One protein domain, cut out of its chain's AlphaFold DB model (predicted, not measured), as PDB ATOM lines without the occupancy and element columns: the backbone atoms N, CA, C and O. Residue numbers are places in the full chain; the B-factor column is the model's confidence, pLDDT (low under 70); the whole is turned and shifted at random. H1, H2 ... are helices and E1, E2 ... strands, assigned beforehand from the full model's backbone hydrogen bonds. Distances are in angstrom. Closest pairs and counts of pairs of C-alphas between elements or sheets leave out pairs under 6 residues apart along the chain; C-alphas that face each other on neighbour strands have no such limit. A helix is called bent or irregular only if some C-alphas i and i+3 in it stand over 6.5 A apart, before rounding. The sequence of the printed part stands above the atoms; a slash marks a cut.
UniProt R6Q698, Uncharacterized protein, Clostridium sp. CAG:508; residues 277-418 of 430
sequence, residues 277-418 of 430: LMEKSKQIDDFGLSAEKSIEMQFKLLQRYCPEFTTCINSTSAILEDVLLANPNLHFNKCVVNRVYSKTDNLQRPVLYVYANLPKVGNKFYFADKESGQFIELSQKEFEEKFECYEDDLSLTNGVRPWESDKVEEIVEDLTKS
ATOM      1  N   LEU A 277     255.249 106.103 176.878       94.06
ATOM      2  CA  LEU A 277     255.596 104.980 176.009       94.06
ATOM      3  C   LEU A 277     257.065 105.062 175.573       94.06
ATOM      4  O   LEU A 277     257.793 104.079 175.695       94.06
ATOM      5  N   MET A 278     257.513 106.241 175.137       92.31
ATOM      6  CA  MET A 278     258.898 106.467 174.709       92.31
ATOM      7  C   MET A 278     259.905 106.261 175.847       92.31
ATOM      8  O   MET A 278     260.946 105.640 175.649       92.31
ATOM      9  N   GLU A 279     259.607 106.760 177.046       92.56
ATOM     10  CA  GLU A 279     260.459 106.583 178.227       92.56
ATOM     11  C   GLU A 279     260.566 105.109 178.624       92.56
ATOM     12  O   GLU A 279     261.666 104.620 178.872       92.56
ATOM     13  N   LYS A 280     259.449 104.373 178.624       93.75
ATOM     14  CA  LYS A 280     259.451 102.933 178.911       93.75
ATOM     15  C   LYS A 280     260.156 102.115 177.839       93.75
ATOM     16  O   LYS A 280     260.840 101.158 178.186       93.75
ATOM     17  N   SER A 281     260.010 102.495 176.569       93.12
ATOM     18  CA  SER A 281     260.737 101.868 175.462       93.12
ATOM     19  C   SER A 281     262.246 101.990 175.676       93.12
ATOM     20  O   SER A 281     262.948 100.987 175.597       93.12
ATOM     21  N   LYS A 282     262.733 103.181 176.050       90.25
ATOM     22  CA  LYS A 282     264.151 103.414 176.371       90.25
ATOM     23  C   LYS A 282     264.609 102.651 177.617       90.25
ATOM     24  O   LYS A 282     265.689 102.083 177.621       90.25
ATOM     25  N   GLN A 283     263.783 102.577 178.664       91.62
ATOM     26  CA  GLN A 283     264.112 101.827 179.890       91.62
ATOM     27  C   GLN A 283     264.293 100.321 179.660       91.62
ATOM     28  O   GLN A 283     264.929  99.657 180.477       91.62
ATOM     29  N   ILE A 284     263.748  99.755 178.575       91.69
ATOM     30  CA  ILE A 284     263.988  98.344 178.235       91.69
ATOM     31  C   ILE A 284     265.487  98.083 178.006       91.69
ATOM     32  O   ILE A 284     265.974  96.989 178.304       91.69
ATOM     33  N   ASP A 285     266.231  99.093 177.563       82.31
ATOM     34  CA  ASP A 285     267.659  98.986 177.271       82.31
ATOM     35  C   ASP A 285     268.504  98.786 178.530       82.31
ATOM     36  O   ASP A 285     269.512  98.073 178.510       82.31
ATOM     37  N   ASP A 286     268.048  99.339 179.653       87.50
ATOM     38  CA  ASP A 286     268.745  99.270 180.936       87.50
ATOM     39  C   ASP A 286     268.800  97.834 181.496       87.50
ATOM     40  O   ASP A 286     269.591  97.540 182.396       87.50
ATOM     41  N   PHE A 287     267.995  96.908 180.960       88.00
ATOM     42  CA  PHE A 287     267.976  95.506 181.387       88.00
ATOM     43  C   PHE A 287     269.096  94.646 180.778       88.00
ATOM     44  O   PHE A 287     269.260  93.501 181.205       88.00
ATOM     45  N   GLY A 288     269.858  95.146 179.796       86.12
ATOM     46  CA  GLY A 288     270.964  94.394 179.182       86.12
ATOM     47  C   GLY A 288     270.522  93.091 178.501       86.12
ATOM     48  O   GLY A 288     271.206  92.069 178.587       86.12
ATOM     49  N   LEU A 289     269.343  93.107 177.879       89.25
ATOM     50  CA  LEU A 289     268.719  91.949 177.241       89.25
ATOM     51  C   LEU A 289     269.388  91.593 175.902       89.25
ATOM     52  O   LEU A 289     270.065  92.411 175.281       89.25
ATOM     53  N   SER A 290     269.168  90.361 175.424       89.88
ATOM     54  CA  SER A 290     269.462  90.031 174.024       89.88
ATOM     55  C   SER A 290     268.531  90.812 173.091       89.88
ATOM     56  O   SER A 290     267.414  91.145 173.477       89.88
ATOM     57  N   ALA A 291     268.953  91.049 171.845       88.81
ATOM     58  CA  ALA A 291     268.141  91.780 170.869       88.81
ATOM     59  C   ALA A 291     266.749  91.151 170.663       88.81
ATOM     60  O   ALA A 291     265.749  91.862 170.669       88.81
ATOM     61  N   GLU A 292     266.668  89.817 170.577       91.00
ATOM     62  CA  GLU A 292     265.394  89.082 170.513       91.00
ATOM     63  C   GLU A 292     264.508  89.400 171.722       91.00
ATOM     64  O   GLU A 292     263.331  89.730 171.581       91.00
ATOM     65  N   LYS A 293     265.091  89.370 172.926       92.38
ATOM     66  CA  LYS A 293     264.328  89.599 174.148       92.38
ATOM     67  C   LYS A 293     263.906  91.056 174.308       92.38
ATOM     68  O   LYS A 293     262.822  91.310 174.834       92.38
ATOM     69  N   SER A 294     264.720  91.998 173.840       92.81
ATOM     70  CA  SER A 294     264.350  93.410 173.761       92.81
ATOM     71  C   SER A 294     263.162  93.615 172.822       92.81
ATOM     72  O   SER A 294     262.198  94.251 173.235       92.81
ATOM     73  N   ILE A 295     263.158  93.014 171.625       94.62
ATOM     74  CA  ILE A 295     262.019  93.083 170.688       94.62
ATOM     75  C   ILE A 295     260.739  92.536 171.333       94.62
ATOM     76  O   ILE A 295     259.710  93.210 171.327       94.62
ATOM     77  N   GLU A 296     260.797  91.363 171.972       94.94
ATOM     78  CA  GLU A 296     259.640  90.808 172.689       94.94
ATOM     79  C   GLU A 296     259.109  91.755 173.780       94.94
ATOM     80  O   GLU A 296     257.900  91.848 174.004       94.94
ATOM     81  N   MET A 297     260.004  92.443 174.495       95.75
ATOM     82  CA  MET A 297     259.622  93.413 175.523       95.75
ATOM     83  C   MET A 297     258.988  94.667 174.915       95.75
ATOM     84  O   MET A 297     258.016  95.166 175.485       95.75
ATOM     85  N   GLN A 298     259.466  95.127 173.756       96.50
ATOM     86  CA  GLN A 298     258.838  96.221 173.008       96.50
ATOM     87  C   GLN A 298     257.425  95.839 172.541       96.50
ATOM     88  O   GLN A 298     256.484  96.607 172.734       96.50
ATOM     89  N   PHE A 299     257.225  94.619 172.033       97.38
ATOM     90  CA  PHE A 299     255.892  94.123 171.666       97.38
ATOM     91  C   PHE A 299     254.945  94.020 172.864       97.38
ATOM     92  O   PHE A 299     253.780  94.404 172.769       97.38
ATOM     93  N   LYS A 300     255.432  93.566 174.023       96.56
ATOM     94  CA  LYS A 300     254.630  93.549 175.259       96.56
ATOM     95  C   LYS A 300     254.289  94.950 175.751       96.56
ATOM     96  O   LYS A 300     253.205  95.160 176.297       96.56
ATOM     97  N   LEU A 301     255.205  95.901 175.586       96.56
ATOM     98  CA  LEU A 301     254.956  97.301 175.902       96.56
ATOM     99  C   LEU A 301     253.851  97.867 174.999       96.56
ATOM    100  O   LEU A 301     252.906  98.452 175.528       96.56
ATOM    101  N   LEU A 302     253.920  97.618 173.686       97.00
ATOM    102  CA  LEU A 302     252.873  97.977 172.725       97.00
ATOM    103  C   LEU A 302     251.523  97.371 173.104       97.00
ATOM    104  O   LEU A 302     250.567  98.116 173.282       97.00
ATOM    105  N   GLN A 303     251.456  96.055 173.318       96.25
ATOM    106  CA  GLN A 303     250.223  95.354 173.698       96.25
ATOM    107  C   GLN A 303     249.587  95.943 174.965       96.25
ATOM    108  O   GLN A 303     248.368  96.029 175.083       96.25
ATOM    109  N   ARG A 304     250.405  96.363 175.937       95.12
ATOM    110  CA  ARG A 304     249.904  96.999 177.160       95.12
ATOM    111  C   ARG A 304     249.391  98.419 176.918       95.12
ATOM    112  O   ARG A 304     248.509  98.862 177.650       95.12
ATOM    113  N   TYR A 305     249.990  99.144 175.979       94.81
ATOM    114  CA  TYR A 305     249.668 100.543 175.701       94.81
ATOM    115  C   TYR A 305     248.499 100.698 174.718       94.81
ATOM    116  O   TYR A 305     247.713 101.630 174.854       94.81
ATOM    117  N   CYS A 306     248.377  99.774 173.766       94.56
ATOM    118  CA  CYS A 306     247.332  99.688 172.751       94.56
ATOM    119  C   CYS A 306     246.934  98.207 172.593       94.56
ATOM    120  O   CYS A 306     247.517  97.495 171.774       94.56
ATOM    121  N   PRO A 307     246.000  97.694 173.417       92.69
ATOM    122  CA  PRO A 307     245.541  96.302 173.340       92.69
ATOM    123  C   PRO A 307     244.968  95.910 171.971       92.69
ATOM    124  O   PRO A 307     245.030  94.746 171.584       92.69
ATOM    125  N   GLU A 308     244.452  96.884 171.228       91.56
ATOM    126  CA  GLU A 308     243.868  96.756 169.895       91.56
ATOM    127  C   GLU A 308     244.889  96.898 168.742       91.56
ATOM    128  O   GLU A 308     244.503  97.032 167.577       91.56
ATOM    129  N   PHE A 309     246.198  96.838 169.026       94.31
ATOM    130  CA  PHE A 309     247.261  97.054 168.029       94.31
ATOM    131  C   PHE A 309     247.173  96.142 166.790       94.31
ATOM    132  O   PHE A 309     247.627  96.522 165.710       94.31
ATOM    133  N   THR A 310     246.601  94.939 166.930       92.56
ATOM    134  CA  THR A 310     246.420  93.961 165.837       92.56
ATOM    135  C   THR A 310     245.356  94.399 164.828       92.56
ATOM    136  O   THR A 310     245.316  93.907 163.698       92.56
ATOM    137  N   THR A 311     244.493  95.325 165.241       88.19
ATOM    138  CA  THR A 311     243.402  95.885 164.448       88.19
ATOM    139  C   THR A 311     243.760  97.269 163.895       88.19
ATOM    140  O   THR A 311     243.493  97.523 162.724       88.19
ATOM    141  N   CYS A 312     244.474  98.137 164.615       89.81
ATOM    142  CA  CYS A 312     244.860  99.468 164.115       89.81
ATOM    143  C   CYS A 312     246.189  99.485 163.327       89.81
ATOM    144  O   CYS A 312     247.091 100.266 163.630       89.81
ATOM    145  N   ILE A 313     246.313  98.619 162.314       89.31
ATOM    146  CA  ILE A 313     247.578  98.282 161.625       89.31
ATOM    147  C   ILE A 313     248.421  99.508 161.253       89.31
ATOM    148  O   ILE A 313     249.584  99.547 161.623       89.31
ATOM    149  N   ASN A 314     247.853 100.521 160.593       87.94
ATOM    150  CA  ASN A 314     248.629 101.678 160.129       87.94
ATOM    151  C   ASN A 314     249.214 102.509 161.279       87.94
ATOM    152  O   ASN A 314     250.395 102.845 161.267       87.94
ATOM    153  N   SER A 315     248.418 102.787 162.316       91.44
ATOM    154  CA  SER A 315     248.913 103.471 163.514       91.44
ATOM    155  C   SER A 315     249.950 102.619 164.250       91.44
ATOM    156  O   SER A 315     250.938 103.147 164.760       91.44
ATOM    157  N   THR A 316     249.738 101.301 164.303       94.44
ATOM    158  CA  THR A 316     250.683 100.360 164.911       94.44
ATOM    159  C   THR A 316     252.008 100.308 164.150       94.44
ATOM    160  O   THR A 316     253.059 100.259 164.787       94.44
ATOM    161  N   SER A 317     251.985 100.341 162.817       92.50
ATOM    162  CA  SER A 317     253.202 100.404 162.004       92.50
ATOM    163  C   SER A 317     254.017 101.646 162.349       92.50
ATOM    164  O   SER A 317     255.172 101.504 162.738       92.50
ATOM    165  N   ALA A 318     253.385 102.826 162.358       90.44
ATOM    166  CA  ALA A 318     254.059 104.083 162.687       90.44
ATOM    167  C   ALA A 318     254.735 104.043 164.070       90.44
ATOM    168  O   ALA A 318     255.908 104.381 164.208       90.44
ATOM    169  N   ILE A 319     254.051 103.560 165.119       93.56
ATOM    170  CA  ILE A 319     254.674 103.509 166.455       93.56
ATOM    171  C   ILE A 319     255.804 102.473 166.550       93.56
ATOM    172  O   ILE A 319     256.755 102.655 167.319       93.56
ATOM    173  N   LEU A 320     255.704 101.371 165.804       94.75
ATOM    174  CA  LEU A 320     256.758 100.367 165.747       94.75
ATOM    175  C   LEU A 320     257.993 100.935 165.059       94.75
ATOM    176  O   LEU A 320     259.081 100.822 165.619       94.75
ATOM    177  N   GLU A 321     257.824 101.561 163.903       90.50
ATOM    178  CA  GLU A 321     258.911 102.130 163.108       90.50
ATOM    179  C   GLU A 321     259.593 103.288 163.833       90.50
ATOM    180  O   GLU A 321     260.811 103.265 163.981       90.50
ATOM    181  N   ASP A 322     258.827 104.229 164.382       86.81
ATOM    182  CA  ASP A 322     259.374 105.499 164.870       86.81
ATOM    183  C   ASP A 322     259.893 105.439 166.302       86.81
ATOM    184  O   ASP A 322     260.755 106.224 166.701       86.81
ATOM    185  N   VAL A 323     259.320 104.556 167.125       89.56
ATOM    186  CA  VAL A 323     259.524 104.598 168.578       89.56
ATOM    187  C   VAL A 323     260.033 103.279 169.131       89.56
ATOM    188  O   VAL A 323     261.003 103.266 169.892       89.56
ATOM    189  N   LEU A 324     259.363 102.171 168.828       93.12
ATOM    190  CA  LEU A 324     259.637 100.910 169.523       93.12
ATOM    191  C   LEU A 324     260.813 100.146 168.907       93.12
ATOM    192  O   LEU A 324     261.640  99.608 169.643       93.12
ATOM    193  N   LEU A 325     260.906 100.119 167.578       91.94
ATOM    194  CA  LEU A 325     261.960  99.431 166.830       91.94
ATOM    195  C   LEU A 325     263.049 100.387 166.323       91.94
ATOM    196  O   LEU A 325     264.161  99.929 166.089       91.94
ATOM    197  N   ALA A 326     262.823 101.706 166.292       85.06
ATOM    198  CA  ALA A 326     263.891 102.712 166.152       85.06
ATOM    199  C   ALA A 326     264.734 102.911 167.430       85.06
ATOM    200  O   ALA A 326     265.451 103.904 167.582       85.06
ATOM    201  N   ASN A 327     264.664 101.977 168.381       76.62
ATOM    202  CA  ASN A 327     265.466 102.037 169.589       76.62
ATOM    203  C   ASN A 327     266.975 101.917 169.244       76.62
ATOM    204  O   ASN A 327     267.373 100.926 168.629       76.62
ATOM    205  N   PRO A 328     267.842 102.855 169.684       74.38
ATOM    206  CA  PRO A 328     269.275 102.843 169.369       74.38
ATOM    207  C   PRO A 328     270.038 101.579 169.786       74.38
ATOM    208  O   PRO A 328     271.080 101.285 169.200       74.38
ATOM    209  N   ASN A 329     269.555 100.847 170.793       75.06
ATOM    210  CA  ASN A 329     270.166  99.608 171.276       75.06
ATOM    211  C   ASN A 329     269.682  98.365 170.511       75.06
ATOM    212  O   ASN A 329     270.273  97.287 170.633       75.06
ATOM    213  N   LEU A 330     268.636  98.500 169.692       84.69
ATOM    214  CA  LEU A 330     268.224  97.477 168.744       84.69
ATOM    215  C   LEU A 330     268.987  97.663 167.431       84.69
ATOM    216  O   LEU A 330     268.627  98.447 166.558       84.69
ATOM    217  N   HIS A 331     270.075  96.913 167.285       85.62
ATOM    218  CA  HIS A 331     270.841  96.894 166.046       85.62
ATOM    219  C   HIS A 331     270.285  95.839 165.093       85.62
ATOM    220  O   HIS A 331     270.423  94.638 165.330       85.62
ATOM    221  N   PHE A 332     269.710  96.299 163.988       88.12
ATOM    222  CA  PHE A 332     269.263  95.456 162.890       88.12
ATOM    223  C   PHE A 332     270.229  95.584 161.714       88.12
ATOM    224  O   PHE A 332     270.689  96.681 161.405       88.12
ATOM    225  N   ASN A 333     270.492  94.484 161.006       89.38
ATOM    226  CA  ASN A 333     270.965  94.605 159.624       89.38
ATOM    227  C   ASN A 333     269.815  95.091 158.731       89.38
ATOM    228  O   ASN A 333     270.043  95.802 157.759       89.38
ATOM    229  N   LYS A 334     268.583  94.682 159.069       89.62
ATOM    230  CA  LYS A 334     267.349  95.119 158.425       89.62
ATOM    231  C   LYS A 334     266.151  94.917 159.351       89.62
ATOM    232  O   LYS A 334     266.046  93.868 159.983       89.62
ATOM    233  N   CYS A 335     265.254  95.893 159.397       91.94
ATOM    234  CA  CYS A 335     263.951  95.791 160.044       91.94
ATOM    235  C   CYS A 335     262.885  96.225 159.035       91.94
ATOM    236  O   CYS A 335     263.108  97.186 158.303       91.94
ATOM    237  N   VAL A 336     261.777  95.495 158.965       92.31
ATOM    238  CA  VAL A 336     260.623  95.820 158.119       92.31
ATOM    239  C   VAL A 336     259.375  95.677 158.969       92.31
ATOM    240  O   VAL A 336     259.210  94.653 159.636       92.31
ATOM    241  N   VAL A 337     258.509  96.682 158.931       93.12
ATOM    242  CA  VAL A 337     257.189  96.661 159.556       93.12
ATOM    243  C   VAL A 337     256.185  96.900 158.446       93.12
ATOM    244  O   VAL A 337     256.125  97.974 157.871       93.12
ATOM    245  N   ASN A 338     255.428  95.877 158.069       91.44
ATOM    246  CA  ASN A 338     254.548  95.995 156.910       91.44
ATOM    247  C   ASN A 338     253.354  95.040 157.046       91.44
ATOM    248  O   ASN A 338     253.146  94.418 158.091       91.44
ATOM    249  N   ARG A 339     252.526  94.936 156.011       91.94
ATOM    250  CA  ARG A 339     251.309  94.123 155.977       91.94
ATOM    251  C   ARG A 339     251.437  92.982 154.969       91.94
ATOM    252  O   ARG A 339     252.115  93.096 153.957       91.94
ATOM    253  N   VAL A 340     250.777  91.875 155.280       93.81
ATOM    254  CA  VAL A 340     250.581  90.698 154.419       93.81
ATOM    255  C   VAL A 340     249.139  90.225 154.565       93.81
ATOM    256  O   VAL A 340     248.440  90.655 155.485       93.81
ATOM    257  N   TYR A 341     248.703  89.294 153.727       93.75
ATOM    258  CA  TYR A 341     247.448  88.571 153.936       93.75
ATOM    259  C   TYR A 341     247.692  87.072 154.089       93.75
ATOM    260  O   TYR A 341     248.704  86.522 153.649       93.75
ATOM    261  N   SER A 342     246.761  86.384 154.751       95.00
ATOM    262  CA  SER A 342     246.811  84.925 154.847       95.00
ATOM    263  C   SER A 342     246.411  84.294 153.519       95.00
ATOM    264  O   SER A 342     245.340  84.592 153.000       95.00
ATOM    265  N   LYS A 343     247.201  83.337 153.020       95.38
ATOM    266  CA  LYS A 343     246.916  82.603 151.770       95.38
ATOM    267  C   LYS A 343     245.584  81.844 151.783       95.38
ATOM    268  O   LYS A 343     245.088  81.458 150.731       95.38
ATOM    269  N   THR A 344     245.014  81.608 152.965       94.12
ATOM    270  CA  THR A 344     243.703  80.970 153.141       94.12
ATOM    271  C   THR A 344     242.553  81.965 153.305       94.12
ATOM    272  O   THR A 344     241.400  81.540 153.362       94.12
ATOM    273  N   ASP A 345     242.830  83.267 153.420       90.25
ATOM    274  CA  ASP A 345     241.806  84.307 153.527       90.25
ATOM    275  C   ASP A 345     241.450  84.853 152.142       90.25
ATOM    276  O   ASP A 345     242.174  85.663 151.570       90.25
ATOM    277  N   ASN A 346     240.299  84.433 151.611       86.25
ATOM    278  CA  ASN A 346     239.830  84.859 150.287       86.25
ATOM    279  C   ASN A 346     239.529  86.365 150.202       86.25
ATOM    280  O   ASN A 346     239.476  86.904 149.102       86.25
ATOM    281  N   LEU A 347     239.312  87.028 151.343       85.44
ATOM    282  CA  LEU A 347     239.124  88.481 151.419       85.44
ATOM    283  C   LEU A 347     240.451  89.241 151.536       85.44
ATOM    284  O   LEU A 347     240.445  90.467 151.569       85.44
ATOM    285  N   GLN A 348     241.566  88.507 151.639       88.88
ATOM    286  CA  GLN A 348     242.923  89.031 151.729       88.88
ATOM    287  C   GLN A 348     243.077  90.123 152.791       88.88
ATOM    288  O   GLN A 348     243.727  91.143 152.566       88.88
ATOM    289  N   ARG A 349     242.466  89.942 153.968       87.56
ATOM    290  CA  ARG A 349     242.488  90.987 154.992       87.56
ATOM    291  C   ARG A 349     243.907  91.186 155.526       87.56
ATOM    292  O   ARG A 349     244.619  90.203 155.758       87.56
ATOM    293  N   PRO A 350     244.286  92.441 155.805       90.06
ATOM    294  CA  PRO A 350     245.636  92.770 156.215       90.06
ATOM    295  C   PRO A 350     245.952  92.226 157.606       90.06
ATOM    296  O   PRO A 350     245.136  92.270 158.543       90.06
ATOM    297  N   VAL A 351     247.180  91.730 157.715       93.44
ATOM    298  CA  VAL A 351     247.851  91.254 158.918       93.44
ATOM    299  C   VAL A 351     249.194  91.967 159.001       93.44
ATOM    300  O   VAL A 351     250.028  91.850 158.105       93.44
ATOM    301  N   LEU A 352     249.399  92.713 160.084       95.12
ATOM    302  CA  LEU A 352     250.675  93.353 160.380       95.12
ATOM    303  C   LEU A 352     251.742  92.292 160.668       95.12
ATOM    304  O   LEU A 352     251.494  91.342 161.417       95.12
ATOM    305  N   TYR A 353     252.941  92.486 160.137       96.94
ATOM    306  CA  TYR A 353     254.109  91.687 160.467       96.94
ATOM    307  C   TYR A 353     255.338  92.563 160.708       96.94
ATOM    308  O   TYR A 353     255.431  93.699 160.245       96.94
ATOM    309  N   VAL A 354     256.291  91.996 161.442       97.31
ATOM    310  CA  VAL A 354     257.623  92.550 161.655       97.31
ATOM    311  C   VAL A 354     258.643  91.512 161.214       97.31
ATOM    312  O   VAL A 354     258.669  90.393 161.733       97.31
ATOM    313  N   TYR A 355     259.504  91.888 160.278       96.25
ATOM    314  CA  TYR A 355     260.708  91.139 159.942       96.25
ATOM    315  C   TYR A 355     261.924  91.824 160.558       96.25
ATOM    316  O   TYR A 355     262.145  93.017 160.362       96.25
ATOM    317  N   ALA A 356     262.737  91.053 161.271       94.25
ATOM    318  CA  ALA A 356     263.972  91.520 161.879       94.25
ATOM    319  C   ALA A 356     265.140  90.619 161.467       94.25
ATOM    320  O   ALA A 356     265.190  89.441 161.822       94.25
ATOM    321  N   ASN A 357     266.113  91.182 160.753       93.50
ATOM    322  CA  ASN A 357     267.412  90.562 160.528       93.50
ATOM    323  C   ASN A 357     268.397  91.073 161.579       93.50
ATOM    324  O   ASN A 357     268.868  92.214 161.520       93.50
ATOM    325  N   LEU A 358     268.694  90.219 162.549       90.81
ATOM    326  CA  LEU A 358     269.537  90.553 163.687       90.81
ATOM    327  C   LEU A 358     270.982  90.078 163.471       90.81
ATOM    328  O   LEU A 358     271.197  88.932 163.051       90.81
ATOM    329  N   PRO A 359     271.999  90.887 163.828       87.69
ATOM    330  CA  PRO A 359     273.390  90.460 163.790       87.69
ATOM    331  C   PRO A 359     273.594  89.164 164.584       87.69
ATOM    332  O   PRO A 359     273.215  89.073 165.748       87.69
ATOM    333  N   LYS A 360     274.231  88.162 163.964       86.44
ATOM    334  CA  LYS A 360     274.558  86.837 164.542       86.44
ATOM    335  C   LYS A 360     273.372  85.911 164.851       86.44
ATOM    336  O   LYS A 360     273.605  84.714 164.982       86.44
ATOM    337  N   VAL A 361     272.148  86.427 164.950       88.94
ATOM    338  CA  VAL A 361     270.925  85.630 165.167       88.94
ATOM    339  C   VAL A 361     270.275  85.258 163.832       88.94
ATOM    340  O   VAL A 361     269.851  84.120 163.654       88.94
ATOM    341  N   GLY A 362     270.258  86.180 162.866       91.19
ATOM    342  CA  GLY A 362     269.643  85.978 161.556       91.19
ATOM    343  C   GLY A 362     268.191  86.451 161.497       91.19
ATOM    344  O   GLY A 362     267.817  87.413 162.168       91.19
ATOM    345  N   ASN A 363     267.401  85.799 160.643       94.25
ATOM    346  CA  ASN A 363     266.046  86.212 160.278       94.25
ATOM    347  C   ASN A 363     265.026  85.834 161.356       94.25
ATOM    348  O   ASN A 363     264.963  84.677 161.776       94.25
ATOM    349  N   LYS A 364     264.180  86.791 161.726       95.75
ATOM    350  CA  LYS A 364     263.029  86.608 162.610       95.75
ATOM    351  C   LYS A 364     261.784  87.196 161.968       95.75
ATOM    352  O   LYS A 364     261.844  88.303 161.436       95.75
ATOM    353  N   PHE A 365     260.680  86.460 162.037       97.75
ATOM    354  CA  PHE A 365     259.382  86.883 161.523       97.75
ATOM    355  C   PHE A 365     258.364  86.842 162.648       97.75
ATOM    356  O   PHE A 365     258.193  85.807 163.288       97.75
ATOM    357  N   TYR A 366     257.671  87.953 162.856       98.06
ATOM    358  CA  TYR A 366     256.581  88.071 163.811       98.06
ATOM    359  C   TYR A 366     255.339  88.551 163.078       98.06
ATOM    360  O   TYR A 366     255.440  89.459 162.260       98.06
ATOM    361  N   PHE A 367     254.167  88.003 163.382       97.94
ATOM    362  CA  PHE A 367     252.900  88.546 162.888       97.94
ATOM    363  C   PHE A 367     251.976  88.899 164.051       97.94
ATOM    364  O   PHE A 367     251.999  88.239 165.091       97.94
ATOM    365  N   ALA A 368     251.186  89.954 163.875       97.31
ATOM    366  CA  ALA A 368     250.202  90.416 164.841       97.31
ATOM    367  C   ALA A 368     248.946  89.537 164.745       97.31
ATOM    368  O   ALA A 368     248.121  89.689 163.842       97.31
ATOM    369  N   ASP A 369     248.816  88.587 165.660       96.12
ATOM    370  CA  ASP A 369     247.719  87.634 165.679       96.12
ATOM    371  C   ASP A 369     246.470  88.240 166.330       96.12
ATOM    372  O   ASP A 369     246.460  88.560 167.520       96.12
ATOM    373  N   LYS A 370     245.402  88.394 165.539       92.25
ATOM    374  CA  LYS A 370     244.146  89.014 165.991       92.25
ATOM    375  C   LYS A 370     243.433  88.190 167.065       92.25
ATOM    376  O   LYS A 370     242.796  88.778 167.929       92.25
ATOM    377  N   GLU A 371     243.548  86.862 167.031       92.69
ATOM    378  CA  GLU A 371     242.861  85.975 167.980       92.69
ATOM    379  C   GLU A 371     243.473  86.048 169.383       92.69
ATOM    380  O   GLU A 371     242.756  86.186 170.373       92.69
ATOM    381  N   SER A 372     244.802  85.979 169.479       93.75
ATOM    382  CA  SER A 372     245.515  86.057 170.759       93.75
ATOM    383  C   SER A 372     245.812  87.487 171.218       93.75
ATOM    384  O   SER A 372     246.142  87.689 172.392       93.75
ATOM    385  N   GLY A 373     245.719  88.474 170.321       94.94
ATOM    386  CA  GLY A 373     246.098  89.858 170.601       94.94
ATOM    387  C   GLY A 373     247.596  90.001 170.889       94.94
ATOM    388  O   GLY A 373     247.973  90.750 171.792       94.94
ATOM    389  N   GLN A 374     248.446  89.220 170.213       96.69
ATOM    390  CA  GLN A 374     249.892  89.126 170.467       96.69
ATOM    391  C   GLN A 374     250.696  89.045 169.167       96.69
ATOM    392  O   GLN A 374     250.182  88.656 168.124       96.69
ATOM    393  N   PHE A 375     251.986  89.376 169.241       98.00
ATOM    394  CA  PHE A 375     252.932  89.020 168.186       98.00
ATOM    395  C   PHE A 375     253.379  87.567 168.345       98.00
ATOM    396  O   PHE A 375     253.857  87.181 169.414       98.00
ATOM    397  N   ILE A 376     253.256  86.783 167.277       97.69
ATOM    398  CA  ILE A 376     253.662  85.377 167.235       97.69
ATOM    399  C   ILE A 376     254.858  85.231 166.299       97.69
ATOM    400  O   ILE A 376     254.794  85.645 165.142       97.69
ATOM    401  N   GLU A 377     255.940  84.640 166.807       97.69
ATOM    402  CA  GLU A 377     257.125  84.315 166.011       97.69
ATOM    403  C   GLU A 377     256.870  83.082 165.134       97.69
ATOM    404  O   GLU A 377     256.316  82.084 165.600       97.69
ATOM    405  N   LEU A 378     257.319  83.140 163.882       97.56
ATOM    406  CA  LEU A 378     257.375  82.012 162.957       97.56
ATOM    407  C   LEU A 378     258.775  81.895 162.355       97.56
ATOM    408  O   LEU A 378     259.493  82.888 162.193       97.56
ATOM    409  N   SER A 379     259.153  80.683 161.948       96.25
ATOM    410  CA  SER A 379     260.272  80.548 161.016       96.25
ATOM    411  C   SER A 379     259.910  81.179 159.667       96.25
ATOM    412  O   SER A 379     258.740  81.238 159.289       96.25
ATOM    413  N   GLN A 380     260.916  81.603 158.894       95.19
ATOM    414  CA  GLN A 380     260.693  82.161 157.554       95.19
ATOM    415  C   GLN A 380     259.864  81.218 156.669       95.19
ATOM    416  O   GLN A 380     258.940  81.655 155.994       95.19
ATOM    417  N   LYS A 381     260.161  79.913 156.719       96.31
ATOM    418  CA  LYS A 381     259.439  78.903 155.944       96.31
ATOM    419  C   LYS A 381     257.956  78.858 156.324       96.31
ATOM    420  O   LYS A 381     257.111  78.873 155.441       96.31
ATOM    421  N   GLU A 382     257.644  78.822 157.618       97.75
ATOM    422  CA  GLU A 382     256.252  78.810 158.089       97.75
ATOM    423  C   GLU A 382     255.526  80.115 157.744       97.75
ATOM    424  O   GLU A 382     254.354  80.089 157.371       97.75
ATOM    425  N   PHE A 383     256.220  81.254 157.838       97.81
ATOM    426  CA  PHE A 383     255.667  82.553 157.470       97.81
ATOM    427  C   PHE A 383     255.304  82.602 155.981       97.81
ATOM    428  O   PHE A 383     254.166  82.914 155.641       97.81
ATOM    429  N   GLU A 384     256.229  82.219 155.098       96.38
ATOM    430  CA  GLU A 384     256.024  82.204 153.643       96.38
ATOM    431  C   GLU A 384     255.034  81.118 153.185       96.38
ATOM    432  O   GLU A 384     254.387  81.268 152.148       96.38
ATOM    433  N   GLU A 385     254.869  80.027 153.938       97.25
ATOM    434  CA  GLU A 385     253.810  79.036 153.697       97.25
ATOM    435  C   GLU A 385     252.419  79.583 154.062       97.25
ATOM    436  O   GLU A 385     251.435  79.238 153.404       97.25
ATOM    437  N   LYS A 386     252.326  80.449 155.081       97.75
ATOM    438  CA  LYS A 386     251.055  80.963 155.618       97.75
ATOM    439  C   LYS A 386     250.593  82.277 154.979       97.75
ATOM    440  O   LYS A 386     249.384  82.485 154.829       97.75
ATOM    441  N   PHE A 387     251.524  83.158 154.632       97.50
ATOM    442  CA  PHE A 387     251.248  84.537 154.233       97.50
ATOM    443  C   PHE A 387     251.827  84.877 152.859       97.50
ATOM    444  O   PHE A 387     252.792  84.256 152.409       97.50
ATOM    445  N   GLU A 388     251.232  85.867 152.194       94.62
ATOM    446  CA  GLU A 388     251.751  86.463 150.957       94.62
ATOM    447  C   GLU A 388     251.674  87.992 151.001       94.62
ATOM    448  O   GLU A 388     250.860  88.566 151.732       94.62
ATOM    449  N   CYS A 389     252.539  88.640 150.220       93.19
ATOM    450  CA  CYS A 389     252.455  90.077 149.960       93.19
ATOM    451  C   CYS A 389     251.327  90.384 148.967       93.19
ATOM    452  O   CYS A 389     250.986  89.541 148.136       93.19
ATOM    453  N   TYR A 390     250.787  91.598 149.035       90.62
ATOM    454  CA  TYR A 390     249.849  92.108 148.035       90.62
ATOM    455  C   TYR A 390     250.549  92.300 146.682       90.62
ATOM    456  O   TYR A 390     251.741  92.621 146.631       90.62
ATOM    457  N   GLU A 391     249.823  92.094 145.585       88.19
ATOM    458  CA  GLU A 391     250.354  92.263 144.223       88.19
ATOM    459  C   GLU A 391     250.757  93.717 143.955       88.19
ATOM    460  O   GLU A 391     251.790  93.960 143.328       88.19
ATOM    461  N   ASP A 392     250.007  94.683 144.486       82.38
ATOM    462  CA  ASP A 392     250.341  96.106 144.429       82.38
ATOM    463  C   ASP A 392     251.724  96.374 145.046       82.38
ATOM    464  O   ASP A 392     252.577  96.989 144.399       82.38
ATOM    465  N   ASP A 393     251.992  95.842 146.244       82.88
ATOM    466  CA  ASP A 393     253.290  95.985 146.917       82.88
ATOM    467  C   ASP A 393     254.417  95.312 146.104       82.88
ATOM    468  O   ASP A 393     255.498  95.882 145.934       82.88
ATOM    469  N   LEU A 394     254.162  94.122 145.547       87.25
ATOM    470  CA  LEU A 394     255.128  93.398 144.712       87.25
ATOM    471  C   LEU A 394     255.397  94.107 143.379       87.25
ATOM    472  O   LEU A 394     256.524  94.091 142.879       87.25
ATOM    473  N   SER A 395     254.398  94.756 142.787       85.44
ATOM    474  CA  SER A 395     254.542  95.467 141.515       85.44
ATOM    475  C   SER A 395     255.522  96.641 141.630       85.44
ATOM    476  O   SER A 395     256.341  96.861 140.731       85.44
ATOM    477  N   LEU A 396     255.522  97.331 142.776       78.56
ATOM    478  CA  LEU A 396     256.424  98.445 143.086       78.56
ATOM    479  C   LEU A 396     257.884  97.996 143.242       78.56
ATOM    480  O   LEU A 396     258.815  98.787 143.051       78.56
ATOM    481  N   THR A 397     258.102  96.724 143.568       81.44
ATOM    482  CA  THR A 397     259.421  96.143 143.837       81.44
ATOM    483  C   THR A 397     259.871  95.139 142.775       81.44
ATOM    484  O   THR A 397     260.867  94.444 142.980       81.44
ATOM    485  N   ASN A 398     259.197  95.078 141.619       84.94
ATOM    486  CA  ASN A 398     259.450  94.091 140.557       84.94
ATOM    487  C   ASN A 398     259.400  92.633 141.059       84.94
ATOM    488  O   ASN A 398     260.219  91.800 140.664       84.94
ATOM    489  N   GLY A 399     258.449  92.330 141.940       86.81
ATOM    490  CA  GLY A 399     258.209  90.998 142.494       86.81
ATOM    491  C   GLY A 399     259.100  90.626 143.680       86.81
ATOM    492  O   GLY A 399     259.067  89.476 144.109       86.81
ATOM    493  N   VAL A 400     259.908  91.554 144.201       89.06
ATOM    494  CA  VAL A 400     260.797  91.297 145.345       89.06
ATOM    495  C   VAL A 400     260.061  91.585 146.648       89.06
ATOM    496  O   VAL A 400     259.594  92.706 146.863       89.06
ATOM    497  N   ARG A 401     259.984  90.612 147.559       91.12
ATOM    498  CA  ARG A 401     259.287  90.828 148.834       91.12
ATOM    499  C   ARG A 401     260.038  91.830 149.712       91.12
ATOM    500  O   ARG A 401     261.274  91.883 149.662       91.12
ATOM    501  N   PRO A 402     259.340  92.580 150.584       89.12
ATOM    502  CA  PRO A 402     259.981  93.585 151.420       89.12
ATOM    503  C   PRO A 402     261.136  93.036 152.255       89.12
ATOM    504  O   PRO A 402     262.164  93.695 152.338       89.12
ATOM    505  N   TRP A 403     261.053  91.818 152.803       91.06
ATOM    506  CA  TRP A 403     262.152  91.206 153.570       91.06
ATOM    507  C   TRP A 403     263.326  90.696 152.717       91.06
ATOM    508  O   TRP A 403     264.424  90.543 153.251       91.06
ATOM    509  N   GLU A 404     263.132  90.493 151.413       89.94
ATOM    510  CA  GLU A 404     264.155  90.040 150.453       89.94
ATOM    511  C   GLU A 404     264.918  91.204 149.804       89.94
ATOM    512  O   GLU A 404     266.027  91.024 149.311       89.94
ATOM    513  N   SER A 405     264.326  92.401 149.793       82.75
ATOM    514  CA  SER A 405     264.915  93.599 149.188       82.75
ATOM    515  C   SER A 405     266.189  94.067 149.912       82.75
ATOM    516  O   SER A 405     266.310  93.926 151.124       82.75
ATOM    517  N   ASP A 406     267.112  94.729 149.220       71.94
ATOM    518  CA  ASP A 406     268.220  95.450 149.876       71.94
ATOM    519  C   ASP A 406     267.832  96.886 150.270       71.94
ATOM    520  O   ASP A 406     268.587  97.586 150.946       71.94
ATOM    521  N   LYS A 407     266.647  97.348 149.852       66.12
ATOM    522  CA  LYS A 407     266.132  98.668 150.223       66.12
ATOM    523  C   LYS A 407     265.614  98.644 151.661       66.12
ATOM    524  O   LYS A 407     264.918  97.709 152.066       66.12
ATOM    525  N   VAL A 408     265.955  99.690 152.406       58.78
ATOM    526  CA  VAL A 408     265.338 100.029 153.691       58.78
ATOM    527  C   VAL A 408     264.095 100.861 153.375       58.78
ATOM    528  O   VAL A 408     264.194 101.799 152.583       58.78
ATOM    529  N   GLU A 409     262.936 100.469 153.907       57.38
ATOM    530  CA  GLU A 409     261.691 101.230 153.738       57.38
ATOM    531  C   GLU A 409     261.791 102.569 154.482       57.38
ATOM    532  O   GLU A 409     262.448 102.673 155.519       57.38
ATOM    533  N   GLU A 410     261.218 103.615 153.888       53.16
ATOM    534  CA  GLU A 410     261.298 104.974 154.417       53.16
ATOM    535  C   GLU A 410     260.221 105.215 155.471       53.16
ATOM    536  O   GLU A 410     259.062 104.855 155.287       53.16
ATOM    537  N   ILE A 411     260.625 105.883 156.548       48.06
ATOM    538  CA  ILE A 411     259.748 106.313 157.632       48.06
ATOM    539  C   ILE A 411     258.793 107.398 157.104       48.06
ATOM    540  O   ILE A 411     259.242 108.419 156.577       48.06
ATOM    541  N   VAL A 412     257.482 107.172 157.232       48.34
ATOM    542  CA  VAL A 412     256.427 108.046 156.676       48.34
ATOM    543  C   VAL A 412     256.014 109.160 157.650       48.34
ATOM    544  O   VAL A 412     255.619 110.239 157.212       48.34
ATOM    545  N   GLU A 413     256.151 108.948 158.959       56.81
ATOM    546  CA  GLU A 413     255.844 109.928 160.009       56.81
ATOM    547  C   GLU A 413     256.942 109.886 161.090       56.81
ATOM    548  O   GLU A 413     257.653 108.908 161.170       56.81
ATOM    549  N   ASP A 414     257.166 110.942 161.881       63.44
ATOM    550  CA  ASP A 414     258.141 110.906 162.991       63.44
ATOM    551  C   ASP A 414     257.434 111.208 164.313       63.44
ATOM    552  O   ASP A 414     257.378 112.356 164.782       63.44
ATOM    553  N   LEU A 415     256.881 110.160 164.928       72.81
ATOM    554  CA  LEU A 415     256.161 110.251 166.198       72.81
ATOM    555  C   LEU A 415     257.059 110.618 167.391       72.81
ATOM    556  O   LEU A 415     256.547 110.985 168.456       72.81
ATOM    557  N   THR A 416     258.389 110.595 167.255       66.06
ATOM    558  CA  THR A 416     259.289 110.950 168.367       66.06
ATOM    559  C   THR A 416     259.169 112.428 168.756       66.06
ATOM    560  O   THR A 416     259.269 112.781 169.939       66.06
ATOM    561  N   LYS A 417     258.843 113.288 167.782       73.38
ATOM    562  CA  LYS A 417     258.605 114.733 167.953       73.38
ATOM    563  C   LYS A 417     257.259 115.057 168.608       73.38
ATOM    564  O   LYS A 417     256.973 116.221 168.904       73.38
ATOM    565  N   SER A 418     256.429 114.047 168.858       74.94
ATOM    566  CA  SER A 418     255.063 114.218 169.358       74.94
ATOM    567  C   SER A 418     254.953 114.205 170.886       74.94
ATOM    568  O   SER A 418     253.862 114.421 171.408       74.94
TER     569      SER A 418
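AT A GLANCE: This is residues 277 to 418 of the 430 residues of an uncharacterized protein of Clostridium sp. CAG:508 (UniProt R6Q698). A strongly twisted sheet of four strands forms the middle layer, with H2 and H3 over one face and the short H4 over the other. H1 folds back on H2 as a helical hairpin at the outside of that layer, while a long link after H5 leads to the short H6, which packs on H3. The printed part has 142 residues, in the order H1 H2 H3 E1 E2 E3 E4 H4 H5 H6. The sheet, E1 - E2 - E3 - E4, is antiparallel throughout and the class is mixed, helices and strands. The whole is compact, with a radius of gyration of the C-alphas of 14.7 A and spans of 42 by 31 by 29 A.

IN THESE COORDINATES: H1, residues 277 to 287, begins with C-alpha 277 at (255.596, 104.980, 176.009) and is 16.5 A long. H2 follows at 291 to 305, 21.0 A, and H3 at 313 to 324, 14.7 A. H3 is irregular, but only just: C-alphas 321 and 324 are 6.6 A apart. E1, residues 334 to 342, measures 23.2 A and bends by 59 degrees at residue 337. E2 is 350 to 358, 25.1 A; E3 is 362 to 369, 22.4 A; E4 is 374 to 378. H4 is 380 to 386, H5 391 to 396, and H6 415 to 418, with C-alpha 418 at (255.063, 114.218, 169.358).

HOW THE PARTS SIT: The strands form a meander, each the antiparallel neighbour of the one before. N 336 and O 355 are 2.9 A apart between E1 and E2, N 354 and O 366 2.8 A between E2 and E3, and N 369 and O 374 2.8 A between E3 and E4. Residues 341 to 342 of E1 also pair, antiparallel, with 387 to 388. H3 runs along the strands over E1 and E2, at a height over the sheet of 9.4 A; the C-alphas of Ser 317 and Val 337 are its closest to E1, 6.0 A. H2, on the same face, has a height of 8.9 A. H4 is on the opposite face, its closest C-alphas to E3 being Gln 380 and Phe 365, 6.3 A. H1 and H2 touch at Ser 281 and Gln 298, C-alphas 6.4 A apart, opposite ways at 32 degrees, a shallow tilt only just short of steep. H3 touches H6 with residues 318 to 323 alone, the closest C-alphas being Asp 322 and Leu 415, 5.9 A. H5 touches no helix and is not on the sheet. Every O i to N i+4 pair is within hydrogen-bond range in H2, H3, H4 and H5; H1 has 4 of 7, and H6 is too short for one.

THE WHOLE: The C-alphas farthest apart, of Asp 286 and Asn 346, are 44.5 A from each other. The printed part has no cut, and its one long link is H5 to H6, 18 residues. Mean pLDDT of the printed part is 88.9; residues 407 to 414 and 416 are under 70.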